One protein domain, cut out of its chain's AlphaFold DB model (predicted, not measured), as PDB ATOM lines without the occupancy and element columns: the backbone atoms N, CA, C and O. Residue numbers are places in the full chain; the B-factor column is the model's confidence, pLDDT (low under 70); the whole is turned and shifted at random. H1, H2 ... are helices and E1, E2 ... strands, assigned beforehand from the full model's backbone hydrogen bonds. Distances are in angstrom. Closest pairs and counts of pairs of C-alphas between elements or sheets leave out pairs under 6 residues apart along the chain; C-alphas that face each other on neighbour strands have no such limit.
ATOM      1  N   GLU A   4     254.346 103.546 165.743       97.12
ATOM      2  CA  GLU A   4     254.000 102.139 165.525       97.12
ATOM      3  C   GLU A   4     254.008 101.334 166.836       97.12
ATOM      4  O   GLU A   4     253.079 100.567 167.104       97.12
ATOM      5  N   GLU A   5     255.014 101.540 167.692       96.88
ATOM      6  CA  GLU A   5     255.087 100.892 169.007       96.88
ATOM      7  C   GLU A   5     253.955 101.362 169.930       96.88
ATOM      8  O   GLU A   5     253.366 100.554 170.655       96.88
ATOM      9  N   LEU A   6     253.620 102.655 169.894       97.38
ATOM     10  CA  LEU A   6     252.532 103.240 170.682       97.38
ATOM     11  C   LEU A   6     251.155 102.758 170.211       97.38
ATOM     12  O   LEU A   6     250.317 102.401 171.039       97.38
ATOM     13  N   ILE A   7     250.931 102.662 168.900       98.50
ATOM     14  CA  ILE A   7     249.718 102.074 168.317       98.50
ATOM     15  C   ILE A   7     249.633 100.592 168.692       98.50
ATOM     16  O   ILE A   7     248.570 100.110 169.086       98.50
ATOM     17  N   GLY A   8     250.747  99.859 168.616       98.06
ATOM     18  CA  GLY A   8     250.827  98.464 169.045       98.06
ATOM     19  C   GLY A   8     250.477  98.281 170.525       98.06
ATOM     20  O   GLY A   8     249.745  97.351 170.873       98.06
ATOM     21  N   TYR A   9     250.941  99.188 171.389       97.62
ATOM     22  CA  TYR A   9     250.559  99.244 172.800       97.62
ATOM     23  C   TYR A   9     249.063  99.530 172.971       97.62
ATOM     24  O   TYR A   9     248.371  98.770 173.650       97.62
ATOM     25  N   ALA A  10     248.545 100.573 172.318       98.12
ATOM     26  CA  ALA A  10     247.149 100.984 172.429       98.12
ATOM     27  C   ALA A  10     246.186  99.876 171.983       98.12
ATOM     28  O   ALA A  10     245.225  99.571 172.687       98.12
ATOM     29  N   LYS A  11     246.484  99.201 170.867       98.50
ATOM     30  CA  LYS A  11     245.701  98.063 170.360       98.50
ATOM     31  C   LYS A  11     245.564  96.929 171.378       98.50
ATOM     32  O   LYS A  11     244.505  96.307 171.429       98.50
ATOM     33  N   LYS A  12     246.605  96.692 172.184       98.38
ATOM     34  CA  LYS A  12     246.676  95.634 173.207       98.38
ATOM     35  C   LYS A  12     246.168  96.067 174.586       98.38
ATOM     36  O   LYS A  12     246.119  95.243 175.499       98.38
ATOM     37  N   LEU A  13     245.789  97.335 174.776       98.12
ATOM     38  CA  LEU A  13     245.203  97.783 176.038       98.12
ATOM     39  C   LEU A  13     243.933  96.998 176.333       98.12
ATOM     40  O   LEU A  13     243.062  96.874 175.480       98.12
ATOM     41  N   ASN A  14     243.801  96.500 177.559       98.12
ATOM     42  CA  ASN A  14     242.555  95.874 177.968       98.12
ATOM     43  C   ASN A  14     241.486  96.957 178.170       98.12
ATOM     44  O   ASN A  14     241.693  97.883 178.958       98.12
ATOM     45  N   VAL A  15     240.342  96.842 177.496       98.06
ATOM     46  CA  VAL A  15     239.272  97.847 177.582       98.06
ATOM     47  C   VAL A  15     238.719  97.996 178.995       98.06
ATOM     48  O   VAL A  15     238.299  99.088 179.361       98.06
ATOM     49  N   ASN A  16     238.823  96.967 179.843       97.69
ATOM     50  CA  ASN A  16     238.436  97.070 181.248       97.69
ATOM     51  C   ASN A  16     239.375  97.957 182.092       97.69
ATOM     52  O   ASN A  16     239.010  98.384 183.187       97.69
ATOM     53  N   LYS A  17     240.596  98.229 181.610       97.31
ATOM     54  CA  LYS A  17     241.522  99.189 182.233       97.31
ATOM     55  C   LYS A  17     241.200 100.627 181.849       97.31
ATOM     56  O   LYS A  17     241.570 101.521 182.601       97.31
ATOM     57  N   ILE A  18     240.525 100.817 180.716       97.62
ATOM     58  CA  ILE A  18     240.022 102.111 180.247       97.62
ATOM     59  C   ILE A  18     238.677 102.403 180.922       97.62
ATOM     60  O   ILE A  18     238.470 103.482 181.466       97.62
ATOM     61  N   GLU A  19     237.782 101.413 180.947       97.38
ATOM     62  CA  GLU A  19     236.470 101.517 181.576       97.38
ATOM     63  C   GLU A  19     236.076 100.191 182.248       97.38
ATOM     64  O   GLU A  19     235.790  99.192 181.594       97.38
ATOM     65  N   SER A  20     236.033 100.184 183.583       96.75
ATOM     66  CA  SER A  20     235.953  98.957 184.402       96.75
ATOM     67  C   SER A  20     234.772  98.017 184.125       96.75
ATOM     68  O   SER A  20     234.873  96.825 184.410       96.75
ATOM     69  N   ARG A  21     233.665  98.526 183.571       96.38
ATOM     70  CA  ARG A  21     232.464  97.735 183.253       96.38
ATOM     71  C   ARG A  21     232.561  96.946 181.944       96.38
ATOM     72  O   ARG A  21     231.654  96.177 181.638       96.38
ATOM     73  N   LEU A  22     233.603  97.183 181.151       97.00
ATOM     74  CA  LEU A  22     233.827  96.513 179.875       97.00
ATOM     75  C   LEU A  22     234.491  95.139 180.060       97.00
ATOM     76  O   LEU A  22     235.102  94.879 181.101       97.00
ATOM     77  N   PRO A  23     234.373  94.237 179.066       97.12
ATOM     78  CA  PRO A  23     234.983  92.914 179.137       97.12
ATOM     79  C   PRO A  23     236.509  92.979 179.240       97.12
ATOM     80  O   PRO A  23     237.147  93.944 178.830       97.12
ATOM     81  N   GLN A  24     237.110  91.901 179.742       97.81
ATOM     82  CA  GLN A  24     238.559  91.728 179.697       97.81
ATOM     83  C   GLN A  24     239.002  91.346 178.280       97.81
ATOM     84  O   GLN A  24     239.198  90.173 177.980       97.81
ATOM     85  N   GLN A  25     239.141  92.342 177.411       97.69
ATOM     86  CA  GLN A  25     239.466  92.162 175.999       97.69
ATOM     87  C   GLN A  25     240.408  93.271 175.523       97.69
ATOM     88  O   GLN A  25     240.328  94.401 176.000       97.69
ATOM     89  N   GLU A  26     241.302  92.958 174.586       98.44
ATOM     90  CA  GLU A  26     242.149  93.962 173.933       98.44
ATOM     91  C   GLU A  26     241.302  94.979 173.152       98.44
ATOM     92  O   GLU A  26     240.313  94.615 172.512       98.44
ATOM     93  N   LEU A  27     241.709  96.250 173.172       98.06
ATOM     94  CA  LEU A  27     240.988  97.367 172.567       98.06
ATOM     95  C   LEU A  27     240.718  97.145 171.085       98.06
ATOM     96  O   LEU A  27     239.601  97.364 170.633       98.06
ATOM     97  N   ASN A  28     241.708  96.662 170.335       97.06
ATOM     98  CA  ASN A  28     241.545  96.404 168.908       97.06
ATOM     99  C   ASN A  28     240.482  95.333 168.626       97.06
ATOM    100  O   ASN A  28     239.647  95.498 167.739       97.06
ATOM    101  N   GLU A  29     240.490  94.245 169.395       96.38
ATOM    102  CA  GLU A  29     239.522  93.162 169.224       96.38
ATOM    103  C   GLU A  29     238.129  93.573 169.709       96.38
ATOM    104  O   GLU A  29     237.128  93.236 169.076       96.38
ATOM    105  N   TRP A  30     238.050  94.353 170.787       96.44
ATOM    106  CA  TRP A  30     236.788  94.908 171.265       96.44
ATOM    107  C   TRP A  30     236.184  95.881 170.246       96.44
ATOM    108  O   TRP A  30     235.010  95.737 169.903       96.44
ATOM    109  N   LEU A  31     236.986  96.794 169.683       95.00
ATOM    110  CA  LEU A  31     236.556  97.716 168.630       95.00
ATOM    111  C   LEU A  31     236.008  96.952 167.426       95.00
ATOM    112  O   LEU A  31     234.866  97.180 167.044       95.00
ATOM    113  N   LYS A  32     236.753  95.977 166.890       92.69
ATOM    114  CA  LYS A  32     236.268  95.108 165.800       92.69
ATOM    115  C   LYS A  32     234.953  94.400 166.146       92.69
ATOM    116  O   LYS A  32     234.116  94.197 165.272       92.69
ATOM    117  N   SER A  33     234.765  94.019 167.412       92.19
ATOM    118  CA  SER A  33     233.560  93.312 167.857       92.19
ATOM    119  C   SER A  33     232.311  94.192 167.909       92.19
ATOM    120  O   SER A  33     231.219  93.666 167.709       92.19
ATOM    121  N   ILE A  34     232.446  95.498 168.160       91.12
ATOM    122  CA  ILE A  34     231.315  96.442 168.181       91.12
ATOM    123  C   ILE A  34     231.144  97.161 166.835       91.12
ATOM    124  O   ILE A  34     230.054  97.601 166.501       91.12
ATOM    125  N   LEU A  35     232.207  97.209 166.032       87.88
ATOM    126  CA  LEU A  35     232.261  97.764 164.682       87.88
ATOM    127  C   LEU A  35     232.132  96.656 163.617       87.88
ATOM    128  O   LEU A  35     232.842  96.649 162.612       87.88
ATOM    129  N   LYS A  36     231.235  95.679 163.816       74.19
ATOM    130  CA  LYS A  36     231.103  94.501 162.922       74.19
ATOM    131  C   LYS A  36     230.806  94.868 161.465       74.19
ATOM    132  O   LYS A  36     231.069  94.090 160.549       74.19
ATOM    133  N   SER A  37     230.225  96.043 161.252       71.44
ATOM    134  CA  SER A  37     229.858  96.605 159.959       71.44
ATOM    135  C   SER A  37     230.839  97.680 159.479       71.44
ATOM    136  O   SER A  37     230.485  98.456 158.603       71.44
ATOM    137  N   THR A  38     232.066  97.751 160.001       77.44
ATOM    138  CA  THR A  38     233.037  98.776 159.592       77.44
ATOM    139  C   THR A  38     233.785  98.441 158.304       77.44
ATOM    140  O   THR A  38     234.033  97.278 157.987       77.44
ATOM    141  N   THR A  39     234.126  99.485 157.544       78.06
ATOM    142  CA  THR A  39     234.902  99.410 156.296       78.06
ATOM    143  C   THR A  39     236.398  99.645 156.516       78.06
ATOM    144  O   THR A  39     237.208  99.030 155.826       78.06
ATOM    145  N   SER A  40     236.780 100.471 157.494       90.25
ATOM    146  CA  SER A  40     238.171 100.670 157.921       90.25
ATOM    147  C   SER A  40     238.264 101.100 159.388       90.25
ATOM    148  O   SER A  40     237.369 101.771 159.899       90.25
ATOM    149  N   ILE A  41     239.352 100.707 160.060       94.88
ATOM    150  CA  ILE A  41     239.764 101.250 161.363       94.88
ATOM    151  C   ILE A  41     241.187 101.773 161.192       94.88
ATOM    152  O   ILE A  41     242.123 100.993 161.006       94.88
ATOM    153  N   GLU A  42     241.330 103.086 161.249       97.06
ATOM    154  CA  GLU A  42     242.588 103.809 161.122       97.06
ATOM    155  C   GLU A  42     243.063 104.242 162.510       97.06
ATOM    156  O   GLU A  42     242.256 104.511 163.401       97.06
ATOM    157  N   TRP A  43     244.380 104.226 162.704       98.12
ATOM    158  CA  TRP A  43     245.024 104.517 163.980       98.12
ATOM    159  C   TRP A  43     246.091 105.577 163.776       98.12
ATOM    160  O   TRP A  43     246.863 105.489 162.824       98.12
ATOM    161  N   GLU A  44     246.188 106.497 164.723       97.75
ATOM    162  CA  GLU A  44     247.252 107.493 164.785       97.75
ATOM    163  C   GLU A  44     247.644 107.773 166.236       97.75
ATOM    164  O   GLU A  44     246.903 107.448 167.169       97.75
ATOM    165  N   ILE A  45     248.813 108.381 166.421       97.56
ATOM    166  CA  ILE A  45     249.186 109.021 167.677       97.56
ATOM    167  C   ILE A  45     249.069 110.526 167.472       97.56
ATOM    168  O   ILE A  45     249.617 111.061 166.511       97.56
ATOM    169  N   ASN A  46     248.346 111.197 168.360       95.44
ATOM    170  CA  ASN A  46     248.189 112.646 168.335       95.44
ATOM    171  C   ASN A  46     248.252 113.221 169.755       95.44
ATOM    172  O   ASN A  46     248.284 112.497 170.746       95.44
ATOM    173  N   ASP A  47     248.256 114.539 169.849       92.62
ATOM    174  CA  ASP A  47     248.301 115.358 171.063       92.62
ATOM    175  C   ASP A  47     246.940 115.474 171.785       92.62
ATOM    176  O   ASP A  47     246.706 116.412 172.547       92.62
ATOM    177  N   CYS A  48     245.995 114.576 171.489       93.94
ATOM    178  CA  CYS A  48     244.607 114.654 171.939       93.94
ATOM    179  C   CYS A  48     243.878 115.962 171.544       93.94
ATOM    180  O   CYS A  48     242.819 116.247 172.108       93.94
ATOM    181  N   GLY A  49     244.416 116.749 170.600       87.44
ATOM    182  CA  GLY A  49     243.902 118.068 170.217       87.44
ATOM    183  C   GLY A  49     244.276 119.211 171.170       87.44
ATOM    184  O   GLY A  49     243.602 120.241 171.170       87.44
ATOM    185  N   GLU A  50     245.300 119.037 172.010       87.94
ATOM    186  CA  GLU A  50     245.679 120.000 173.055       87.94
ATOM    187  C   GLU A  50     246.761 121.012 172.647       87.94
ATOM    188  O   GLU A  50     246.940 122.032 173.334       87.94
ATOM    189  N   GLN A  51     247.513 120.741 171.581       87.50
ATOM    190  CA  GLN A  51     248.559 121.625 171.090       87.50
ATOM    191  C   GLN A  51     247.934 122.799 170.331       87.50
ATOM    192  O   GLN A  51     247.060 122.659 169.479       87.50
ATOM    193  N   THR A  52     248.416 123.998 170.641       87.44
ATOM    194  CA  THR A  52     247.976 125.261 170.029       87.44
ATOM    195  C   THR A  52     248.960 125.781 168.980       87.44
ATOM    196  O   THR A  52     248.638 126.698 168.226       87.44
ATOM    197  N   GLU A  59     256.394 124.200 177.329       86.19
ATOM    198  CA  GLU A  59     256.483 124.150 178.785       86.19
ATOM    199  C   GLU A  59     255.471 123.167 179.391       86.19
ATOM    200  O   GLU A  59     255.720 122.603 180.464       86.19
ATOM    201  N   ARG A  60     254.381 122.869 178.676       89.56
ATOM    202  CA  ARG A  60     253.327 121.945 179.112       89.56
ATOM    203  C   ARG A  60     253.775 120.483 179.002       89.56
ATOM    204  O   ARG A  60     254.663 120.123 178.237       89.56
ATOM    205  N   ASP A  61     253.195 119.637 179.844       92.31
ATOM    206  CA  ASP A  61     253.261 118.178 179.717       92.31
ATOM    207  C   ASP A  61     251.955 117.746 179.052       92.31
ATOM    208  O   ASP A  61     250.963 117.506 179.747       92.31
ATOM    209  N   LEU A  62     251.919 117.806 177.718       93.25
ATOM    210  CA  LEU A  62     250.698 117.563 176.959       93.25
ATOM    211  C   LEU A  62     250.346 116.076 176.983       93.25
ATOM    212  O   LEU A  62     251.244 115.226 177.004       93.25
ATOM    213  N   PRO A  63     249.049 115.736 177.020       95.44
ATOM    214  CA  PRO A  63     248.637 114.365 176.812       95.44
ATOM    215  C   PRO A  63     248.896 113.963 175.359       95.44
ATOM    216  O   PRO A  63     248.801 114.782 174.451       95.44
ATOM    217  N   PHE A  64     249.148 112.677 175.147       95.31
ATOM    218  CA  PHE A  64     249.042 112.091 173.820       95.31
ATOM    219  C   PHE A  64     248.090 110.898 173.840       95.31
ATOM    220  O   PHE A  64     247.992 110.126 174.810       95.31
ATOM    221  N   CYS A  65     247.359 110.777 172.744       98.31
ATOM    222  CA  CYS A  65     246.276 109.841 172.558       98.31
ATOM    223  C   CYS A  65     246.592 108.882 171.418       98.31
ATOM    224  O   CYS A  65     247.218 109.245 170.426       98.31
ATOM    225  N   ALA A  66     246.087 107.658 171.543       98.31
ATOM    226  CA  ALA A  66     245.816 106.841 170.375       98.31
ATOM    227  C   ALA A  66     244.482 107.310 169.783       98.31
ATOM    228  O   ALA A  66     243.432 107.126 170.408       98.31
ATOM    229  N   GLY A  67     244.548 107.950 168.620       98.19
ATOM    230  CA  GLY A  67     243.399 108.320 167.811       98.19
ATOM    231  C   GLY A  67     242.919 107.123 167.001       98.19
ATOM    232  O   GLY A  67     243.721 106.381 166.431       98.19
ATOM    233  N   ILE A  68     241.607 106.920 166.978       97.75
ATOM    234  CA  ILE A  68     240.935 105.896 166.191       97.75
ATOM    235  C   ILE A  68     239.859 106.574 165.356       97.75
ATOM    236  O   ILE A  68     238.938 107.192 165.893       97.75
ATOM    237  N   GLU A  69     239.951 106.386 164.046       96.88
ATOM    238  CA  GLU A  69     238.891 106.723 163.106       96.88
ATOM    239  C   GLU A  69     238.336 105.434 162.503       96.88
ATOM    240  O   GLU A  69     239.075 104.626 161.939       96.88
ATOM    241  N   ALA A  70     237.026 105.222 162.617       95.12
ATOM    242  CA  ALA A  70     236.369 104.070 162.012       95.12
ATOM    243  C   ALA A  70     235.146 104.482 161.202       95.12
ATOM    244  O   ALA A  70     234.280 105.201 161.694       95.12
ATOM    245  N   LYS A  71     235.042 103.980 159.971       92.50
ATOM    246  CA  LYS A  71     233.886 104.212 159.093       92.50
ATOM    247  C   LYS A  71     232.932 103.027 159.163       92.50
ATOM    248  O   LYS A  71     233.353 101.881 159.007       92.50
ATOM    249  N   THR A  72     231.653 103.271 159.405       86.94
ATOM    250  CA  THR A  72     230.609 102.239 159.412       86.94
ATOM    251  C   THR A  72     229.996 102.103 158.010       86.94
ATOM    252  O   THR A  72     230.035 103.029 157.200       86.94
ATOM    253  N   LYS A  73     229.464 100.923 157.669       83.00
ATOM    254  CA  LYS A  73     228.889 100.634 156.334       83.00
ATOM    255  C   LYS A  73     227.703 101.521 155.962       83.00
ATOM    256  O   LYS A  73     227.474 101.740 154.779       83.00
ATOM    257  N   ASP A  74     226.958 102.003 156.947       83.19
ATOM    258  CA  ASP A  74     225.836 102.934 156.796       83.19
ATOM    259  C   ASP A  74     226.286 104.398 156.613       83.19
ATOM    260  O   ASP A  74     225.451 105.296 156.558       83.19
ATOM    261  N   GLY A  75     227.595 104.649 156.481       85.69
ATOM    262  CA  GLY A  75     228.151 105.982 156.240       85.69
ATOM    263  C   GLY A  75     228.401 106.797 157.510       85.69
ATOM    264  O   GLY A  75     228.712 107.983 157.414       85.69
ATOM    265  N   GLY A  76     228.282 106.182 158.687       90.75
ATOM    266  CA  GLY A  76     228.705 106.781 159.946       90.75
ATOM    267  C   GLY A  76     230.226 106.766 160.130       90.75
ATOM    268  O   GLY A  76     230.962 106.013 159.484       90.75
ATOM    269  N   LYS A  77     230.710 107.608 161.039       93.88
ATOM    270  CA  LYS A  77     232.122 107.735 161.401       93.88
ATOM    271  C   LYS A  77     232.262 107.824 162.916       93.88
ATOM    272  O   LYS A  77     231.621 108.643 163.566       93.88
ATOM    273  N   VAL A  78     233.096 106.969 163.489       95.62
ATOM    274  CA  VAL A  78     233.506 107.031 164.893       95.62
ATOM    275  C   VAL A  78     234.863 107.709 164.954       95.62
ATOM    276  O   VAL A  78     235.795 107.263 164.287       95.62
ATOM    277  N   ILE A  79     234.970 108.751 165.772       96.50
ATOM    278  CA  ILE A  79     236.232 109.392 166.139       96.50
ATOM    279  C   ILE A  79     236.423 109.155 167.631       96.50
ATOM    280  O   ILE A  79     235.591 109.561 168.442       96.50
ATOM    281  N   LEU A  80     237.494 108.473 168.006       97.62
ATOM    282  CA  LEU A  80     237.773 108.088 169.383       97.62
ATOM    283  C   LEU A  80     239.218 108.439 169.722       97.62
ATOM    284  O   LEU A  80     240.124 108.097 168.974       97.62
ATOM    285  N   ALA A  81     239.436 109.069 170.871       98.25
ATOM    286  CA  ALA A  81     240.766 109.286 171.420       98.25
ATOM    287  C   ALA A  81     240.898 108.567 172.759       98.25
ATOM    288  O   ALA A  81     240.106 108.786 173.682       98.25
ATOM    289  N   ILE A  82     241.909 107.708 172.874       98.50
ATOM    290  CA  ILE A  82     242.284 107.058 174.129       98.50
ATOM    291  C   ILE A  82     243.556 107.711 174.648       98.50
ATOM    292  O   ILE A  82     244.602 107.599 174.014       98.50
ATOM    293  N   LEU A  83     243.481 108.333 175.823       98.31
ATOM    294  CA  LEU A  83     244.648 108.822 176.547       98.31
ATOM    295  C   LEU A  83     245.551 107.638 176.895       98.31
ATOM    296  O   LEU A  83     245.139 106.734 177.631       98.31
ATOM    297  N   ILE A  84     246.790 107.667 176.409       97.75
ATOM    298  CA  ILE A  84     247.774 106.607 176.660       97.75
ATOM    299  C   ILE A  84     249.045 107.107 177.348       97.75
ATOM    300  O   ILE A  84     249.793 106.283 177.876       97.75
ATOM    301  N   GLY A  85     249.260 108.420 177.443       97.06
ATOM    302  CA  GLY A  85     250.419 108.986 178.124       97.06
ATOM    303  C   GLY A  85     250.493 110.506 178.055       97.06
ATOM    304  O   GLY A  85     249.524 111.164 177.682       97.06
ATOM    305  N   THR A  86     251.647 111.043 178.445       95.69
ATOM    306  CA  THR A  86     252.001 112.460 178.287       95.69
ATOM    307  C   THR A  86     253.435 112.607 177.788       95.69
ATOM    308  O   THR A  86     254.272 111.741 178.065       95.69
ATOM    309  N   ASP A  87     253.744 113.699 177.096       90.38
ATOM    310  CA  ASP A  87     255.038 113.903 176.433       90.38
ATOM    311  C   ASP A  87     256.242 113.768 177.376       90.38
ATOM    312  O   ASP A  87     257.268 113.192 177.005       90.38
ATOM    313  N   LYS A  88     256.135 114.257 178.620       91.62
ATOM    314  CA  LYS A  88     257.259 114.252 179.574       91.62
ATOM    315  C   LYS A  88     257.307 113.000 180.446       91.62
ATOM    316  O   LYS A  88     258.378 112.658 180.946       91.62
ATOM    317  N   LYS A  89     256.173 112.324 180.674       94.31
ATOM    318  CA  LYS A  89     256.089 111.156 181.579       94.31
ATOM    319  C   LYS A  89     255.978 109.818 180.849       94.31
ATOM    320  O   LYS A  89     256.138 108.776 181.483       94.31
ATOM    321  N   GLY A  90     255.720 109.833 179.545       94.56
ATOM    322  CA  GLY A  90     255.477 108.638 178.750       94.56
ATOM    323  C   GLY A  90     254.135 107.983 179.085       94.56
ATOM    324  O   GLY A  90     253.158 108.658 179.411       94.56
ATOM    325  N   LEU A  91     254.080 106.653 178.981       96.94
ATOM    326  CA  LEU A  91     252.838 105.888 179.113       96.94
ATOM    327  C   LEU A  91     252.204 106.007 180.510       96.94
ATOM    328  O   LEU A  91     252.860 105.825 181.539       96.94
ATOM    329  N   THR A  92     250.890 106.231 180.548       96.25
ATOM    330  CA  THR A  92     250.120 106.272 181.798       96.25
ATOM    331  C   THR A  92     249.762 104.872 182.298       96.25
ATOM    332  O   THR A  92     249.470 103.958 181.529       96.25
ATOM    333  N   LYS A  93     249.688 104.716 183.625       94.25
ATOM    334  CA  LYS A  93     249.136 103.511 184.275       94.25
ATOM    335  C   LYS A  93     247.603 103.483 184.292       94.25
ATOM    336  O   LYS A  93     247.018 102.479 184.693       94.25
ATOM    337  N   ARG A  94     246.960 104.599 183.941       95.12
ATOM    338  CA  ARG A  94     245.503 104.783 183.953       95.12
ATOM    339  C   ARG A  94     245.063 105.329 182.594       95.12
ATOM    340  O   ARG A  94     244.835 106.533 182.493       95.12
ATOM    341  N   PRO A  95     245.033 104.488 181.546       97.44
ATOM    342  CA  PRO A  95     244.489 104.910 180.265       97.44
ATOM    343  C   PRO A  95     242.998 105.223 180.418       97.44
ATOM    344  O   PRO A  95     242.333 104.685 181.304       97.44
ATOM    345  N   GLY A  96     242.476 106.094 179.564       97.38
ATOM    346  CA  GLY A  96     241.094 106.559 179.650       97.38
ATOM    347  C   GLY A  96     240.583 107.021 178.296       97.38
ATOM    348  O   GLY A  96     241.369 107.412 177.435       97.38
ATOM    349  N   MET A  97     239.268 106.979 178.097       97.62
ATOM    350  CA  MET A  97     238.665 107.658 176.954       97.62
ATOM    351  C   MET A  97     238.807 109.168 177.163       97.62
ATOM    352  O   MET A  97     238.352 109.683 178.182       97.62
ATOM    353  N   TYR A  98     239.454 109.849 176.220       97.50
ATOM    354  CA  TYR A  98     239.630 111.298 176.263       97.50
ATOM    355  C   TYR A  98     238.408 111.997 175.657       97.50
ATOM    356  O   TYR A  98     237.740 112.783 176.322       97.50
ATOM    357  N   TYR A  99     238.033 111.609 174.438       97.25
ATOM    358  CA  TYR A  99     236.753 111.962 173.824       97.25
ATOM    359  C   TYR A  99     236.287 110.864 172.871       97.25
ATOM    360  O   TYR A  99     237.077 110.040 172.402       97.25
ATOM    361  N   CYS A 100     234.997 110.884 172.547       97.50
ATOM    362  CA  CYS A 100     234.435 110.085 171.472       97.50
ATOM    363  C   CYS A 100     233.286 110.829 170.783       97.50
ATOM    364  O   CYS A 100     232.424 111.418 171.442       97.50
ATOM    365  N   PHE A 101     233.262 110.765 169.457       95.81
ATOM    366  CA  PHE A 101     232.192 111.269 168.611       95.81
ATOM    367  C   PHE A 101     231.705 110.163 167.680       95.81
ATOM    368  O   PHE A 101     232.496 109.385 167.148       95.81
ATOM    369  N   PHE A 102     230.392 110.115 167.478       94.56
ATOM    370  CA  PHE A 102     229.767 109.362 166.401       94.56
ATOM    371  C   PHE A 102     229.077 110.339 165.454       94.56
ATOM    372  O   PHE A 102     228.138 111.044 165.836       94.56
ATOM    373  N   GLU A 103     229.574 110.391 164.230       94.19
ATOM    374  CA  GLU A 103     229.118 111.262 163.161       94.19
ATOM    375  C   GLU A 103     228.311 110.460 162.147       94.19
ATOM    376  O   GLU A 103     228.639 109.330 161.801       94.19
ATOM    377  N   THR A 104     227.239 111.067 161.665       89.44
ATOM    378  CA  THR A 104     226.434 110.622 160.522       89.44
ATOM    379  C   THR A 104     226.304 111.808 159.568       89.44
ATOM    380  O   THR A 104     226.683 112.921 159.939       89.44
ATOM    381  N   SER A 105     225.736 111.614 158.376       83.94
ATOM    382  CA  SER A 105     225.563 112.688 157.380       83.94
ATOM    383  C   SER A 105     224.928 113.969 157.935       83.94
ATOM    384  O   SER A 105     225.262 115.060 157.480       83.94
ATOM    385  N   ASP A 106     224.053 113.843 158.935       83.81
ATOM    386  CA  ASP A 106     223.197 114.943 159.382       83.81
ATOM    387  C   ASP A 106     223.570 115.478 160.775       83.81
ATOM    388  O   ASP A 106     223.041 116.501 161.211       83.81
ATOM    389  N   LYS A 107     224.426 114.770 161.526       89.38
ATOM    390  CA  LYS A 107     224.709 115.084 162.939       89.38
ATOM    391  C   LYS A 107     225.991 114.439 163.451       89.38
ATOM    392  O   LYS A 107     226.282 113.285 163.141       89.38
ATOM    393  N   ALA A 108     226.653 115.150 164.360       91.38
ATOM    394  CA  ALA A 108     227.683 114.618 165.240       91.38
ATOM    395  C   ALA A 108     227.126 114.492 166.664       91.38
ATOM    396  O   ALA A 108     226.480 115.409 167.177       91.38
ATOM    397  N   LYS A 109     227.363 113.352 167.310       93.81
ATOM    398  CA  LYS A 109     226.972 113.103 168.699       93.81
ATOM    399  C   LYS A 109     228.208 112.776 169.526       93.81
ATOM    400  O   LYS A 109     228.913 111.822 169.218       93.81
ATOM    401  N   SER A 110     228.420 113.514 170.613       96.12
ATOM    402  CA  SER A 110     229.406 113.125 171.623       96.12
ATOM    403  C   SER A 110     228.931 111.886 172.385       96.12
ATOM    404  O   SER A 110     227.756 111.769 172.758       96.12
ATOM    405  N   ILE A 111     229.845 110.942 172.580       96.62
ATOM    406  CA  ILE A 111     229.628 109.696 173.300       96.62
ATOM    407  C   ILE A 111     230.445 109.749 174.590       96.62
ATOM    408  O   ILE A 111     231.658 109.937 174.560       96.62
ATOM    409  N   ASN A 112     229.771 109.584 175.728       95.12
ATOM    410  CA  ASN A 112     230.358 109.841 177.047       95.12
ATOM    411  C   ASN A 112     231.091 108.634 177.650       95.12
ATOM    412  O   ASN A 112     231.775 108.783 178.659       95.12
ATOM    413  N   SER A 113     230.953 107.442 177.062       96.81
ATOM    414  CA  SER A 113     231.640 106.232 177.521       96.81
ATOM    415  C   SER A 113     231.831 105.222 176.389       96.81
ATOM    416  O   SER A 113     231.067 105.193 175.420       96.81
ATOM    417  N   LEU A 114     232.822 104.340 176.527       96.81
ATOM    418  CA  LEU A 114     233.025 103.230 175.597       96.81
ATOM    419  C   LEU A 114     231.875 102.216 175.696       96.81
ATOM    420  O   LEU A 114     231.500 101.592 174.699       96.81
ATOM    421  N   TYR A 115     231.255 102.086 176.871       96.12
ATOM    422  CA  TYR A 115     230.023 101.315 177.003       96.12
ATOM    423  C   TYR A 115     228.885 101.906 176.159       96.12
ATOM    424  O   TYR A 115     228.268 101.175 175.384       96.12
ATOM    425  N   ASP A 116     228.636 103.215 176.232       96.00
ATOM    426  CA  ASP A 116     227.589 103.866 175.432       96.00
ATOM    427  C   ASP A 116     227.870 103.757 173.932       96.00
ATOM    428  O   ASP A 116     226.936 103.542 173.157       96.00
ATOM    429  N   LEU A 117     229.143 103.829 173.523       94.12
ATOM    430  CA  LEU A 117     229.549 103.581 172.140       94.12
ATOM    431  C   LEU A 117     229.098 102.190 171.679       94.12
ATOM    432  O   LEU A 117     228.473 102.061 170.626       94.12
ATOM    433  N   SER A 118     229.334 101.160 172.499       92.69
ATOM    434  CA  SER A 118     228.892  99.797 172.186       92.69
ATOM    435  C   SER A 118     227.369  99.682 172.070       92.69
ATOM    436  O   SER A 118     226.869  98.929 171.237       92.69
ATOM    437  N   ILE A 119     226.607 100.443 172.862       91.62
ATOM    438  CA  ILE A 119     225.141 100.448 172.788       91.62
ATOM    439  C   ILE A 119     224.652 101.161 171.529       91.62
ATOM    440  O   ILE A 119     223.691 100.705 170.913       91.62
ATOM    441  N   VAL A 120     225.282 102.275 171.149       89.44
ATOM    442  CA  VAL A 120     224.914 103.030 169.945       89.44
ATOM    443  C   VAL A 120     225.182 102.206 168.689       89.44
ATOM    444  O   VAL A 120     224.304 102.117 167.839       89.44
ATOM    445  N   LEU A 121     226.344 101.556 168.601       86.75
ATOM    446  CA  LEU A 121     226.735 100.796 167.413       86.75
ATOM    447  C   LEU A 121     226.023  99.444 167.279       86.75
ATOM    448  O   LEU A 121     225.829  98.984 166.164       86.75
ATOM    449  N   ASN A 122     225.592  98.819 168.379       77.00
ATOM    450  CA  ASN A 122     224.815  97.572 168.319       77.00
ATOM    451  C   ASN A 122     223.320  97.782 168.011       77.00
ATOM    452  O   ASN A 122     222.593  96.803 167.847       77.00
ATOM    453  N   LYS A 123     222.828  99.029 168.017       63.56
ATOM    454  CA  LYS A 123     221.419  99.356 167.731       63.56
ATOM    455  C   LYS A 123     221.145  99.673 166.257       63.56
ATOM    456  O   LYS A 123     219.970  99.774 165.905       63.56
TER     457      LYS A 123
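What this domain is: This is residues 4 to 52 and 59 to 123 of the 124 residues of an uncharacterized protein of Acidobacteria bacterium (UniProt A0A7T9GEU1). One twisted sheet of five strands is covered on one face by four short helices, H1 to H4, and has no named helix over its other face. E4, the longest strand, bends by 96 degrees at residue 93, and the short strand E5 makes one edge. The printed part has 114 residues, with elements in the order H1 H2 H3 E1 E2 E3 E4 E5 H4; the sheet's order is E1 - E2 - E3 - E4 - E5, all antiparallel. The class is mixed, helices and strands; the whole is compact, with a radius of gyration of the C-alphas of 13.8 A and spans of 42 by 33 by 25 A.

How they stand to each other: E2, residues 63 to 72, and E3, residues 77 to 86, form a hairpin; N 68 and O 80, 2.8 A apart, are within hydrogen-bond range. Edge strand E1, residues 38 to 46, is antiparallel to E2 at 166 degrees, with N 44 and O 67 at 3.0 A. E4, residues 90 to 104, forms hairpins with E3, where N 79 and O 101 are 2.9 A apart, and with edge strand E5, residues 107 to 110, where N 102 and O 109 are 2.9 A apart. E2, E3, E4 and E5 are a meander, each strand the antiparallel neighbour of the one before. H1, residues 4 to 12, H3, residues 27 to 34, and H4, residues 114 to 121, are on one face, giving two layers, helices on one face of a sheet. H1 runs across the strands, at 73 degrees to E2 on the local plane; its closest C-alphas to E2 are those of Ala 10 and Ala 66, 6.3 A. H4 runs along the strands, over E3, at a height over the sheet of 9.2 A. H2, residues 15 to 18, on the same face, is only just over E4, with 3 of its 4 C-alphas; the closest are those of Ile 18 and Gly 96, 4.6 A. H1 and H3 touch at a steep tilt of 54 degrees, closest at C-alphas Lys 11 and Asn 28, 4.7 A. H3 and H4 are close but not clearly touching, closest at C-alphas Ile 34 and Ser 118, 5.8 A. Every O i to N i+4 pair is within hydrogen-bond range in H1, H3 and H4; H2 is too short for one.

Where its parts are: H1 begins at C-alpha 4, (254.000, 102.139, 165.525). E4 measures 34.3 A, E2 27.8 A, E3 26.5 A and E1 22.3 A. H4 ends at C-alpha 121, (226.735, 100.796, 167.413).

The domain as a whole: The C-alphas farthest apart, those of Glu 59 and Lys 123, are 44.3 A apart. Residues 53 to 58 are not printed; C-alphas 52 and 59 are 12.3 A apart across this cut. Of the links printed whole, none is long. Mean pLDDT of the printed part is 93.4; residue 123 alone is under 70.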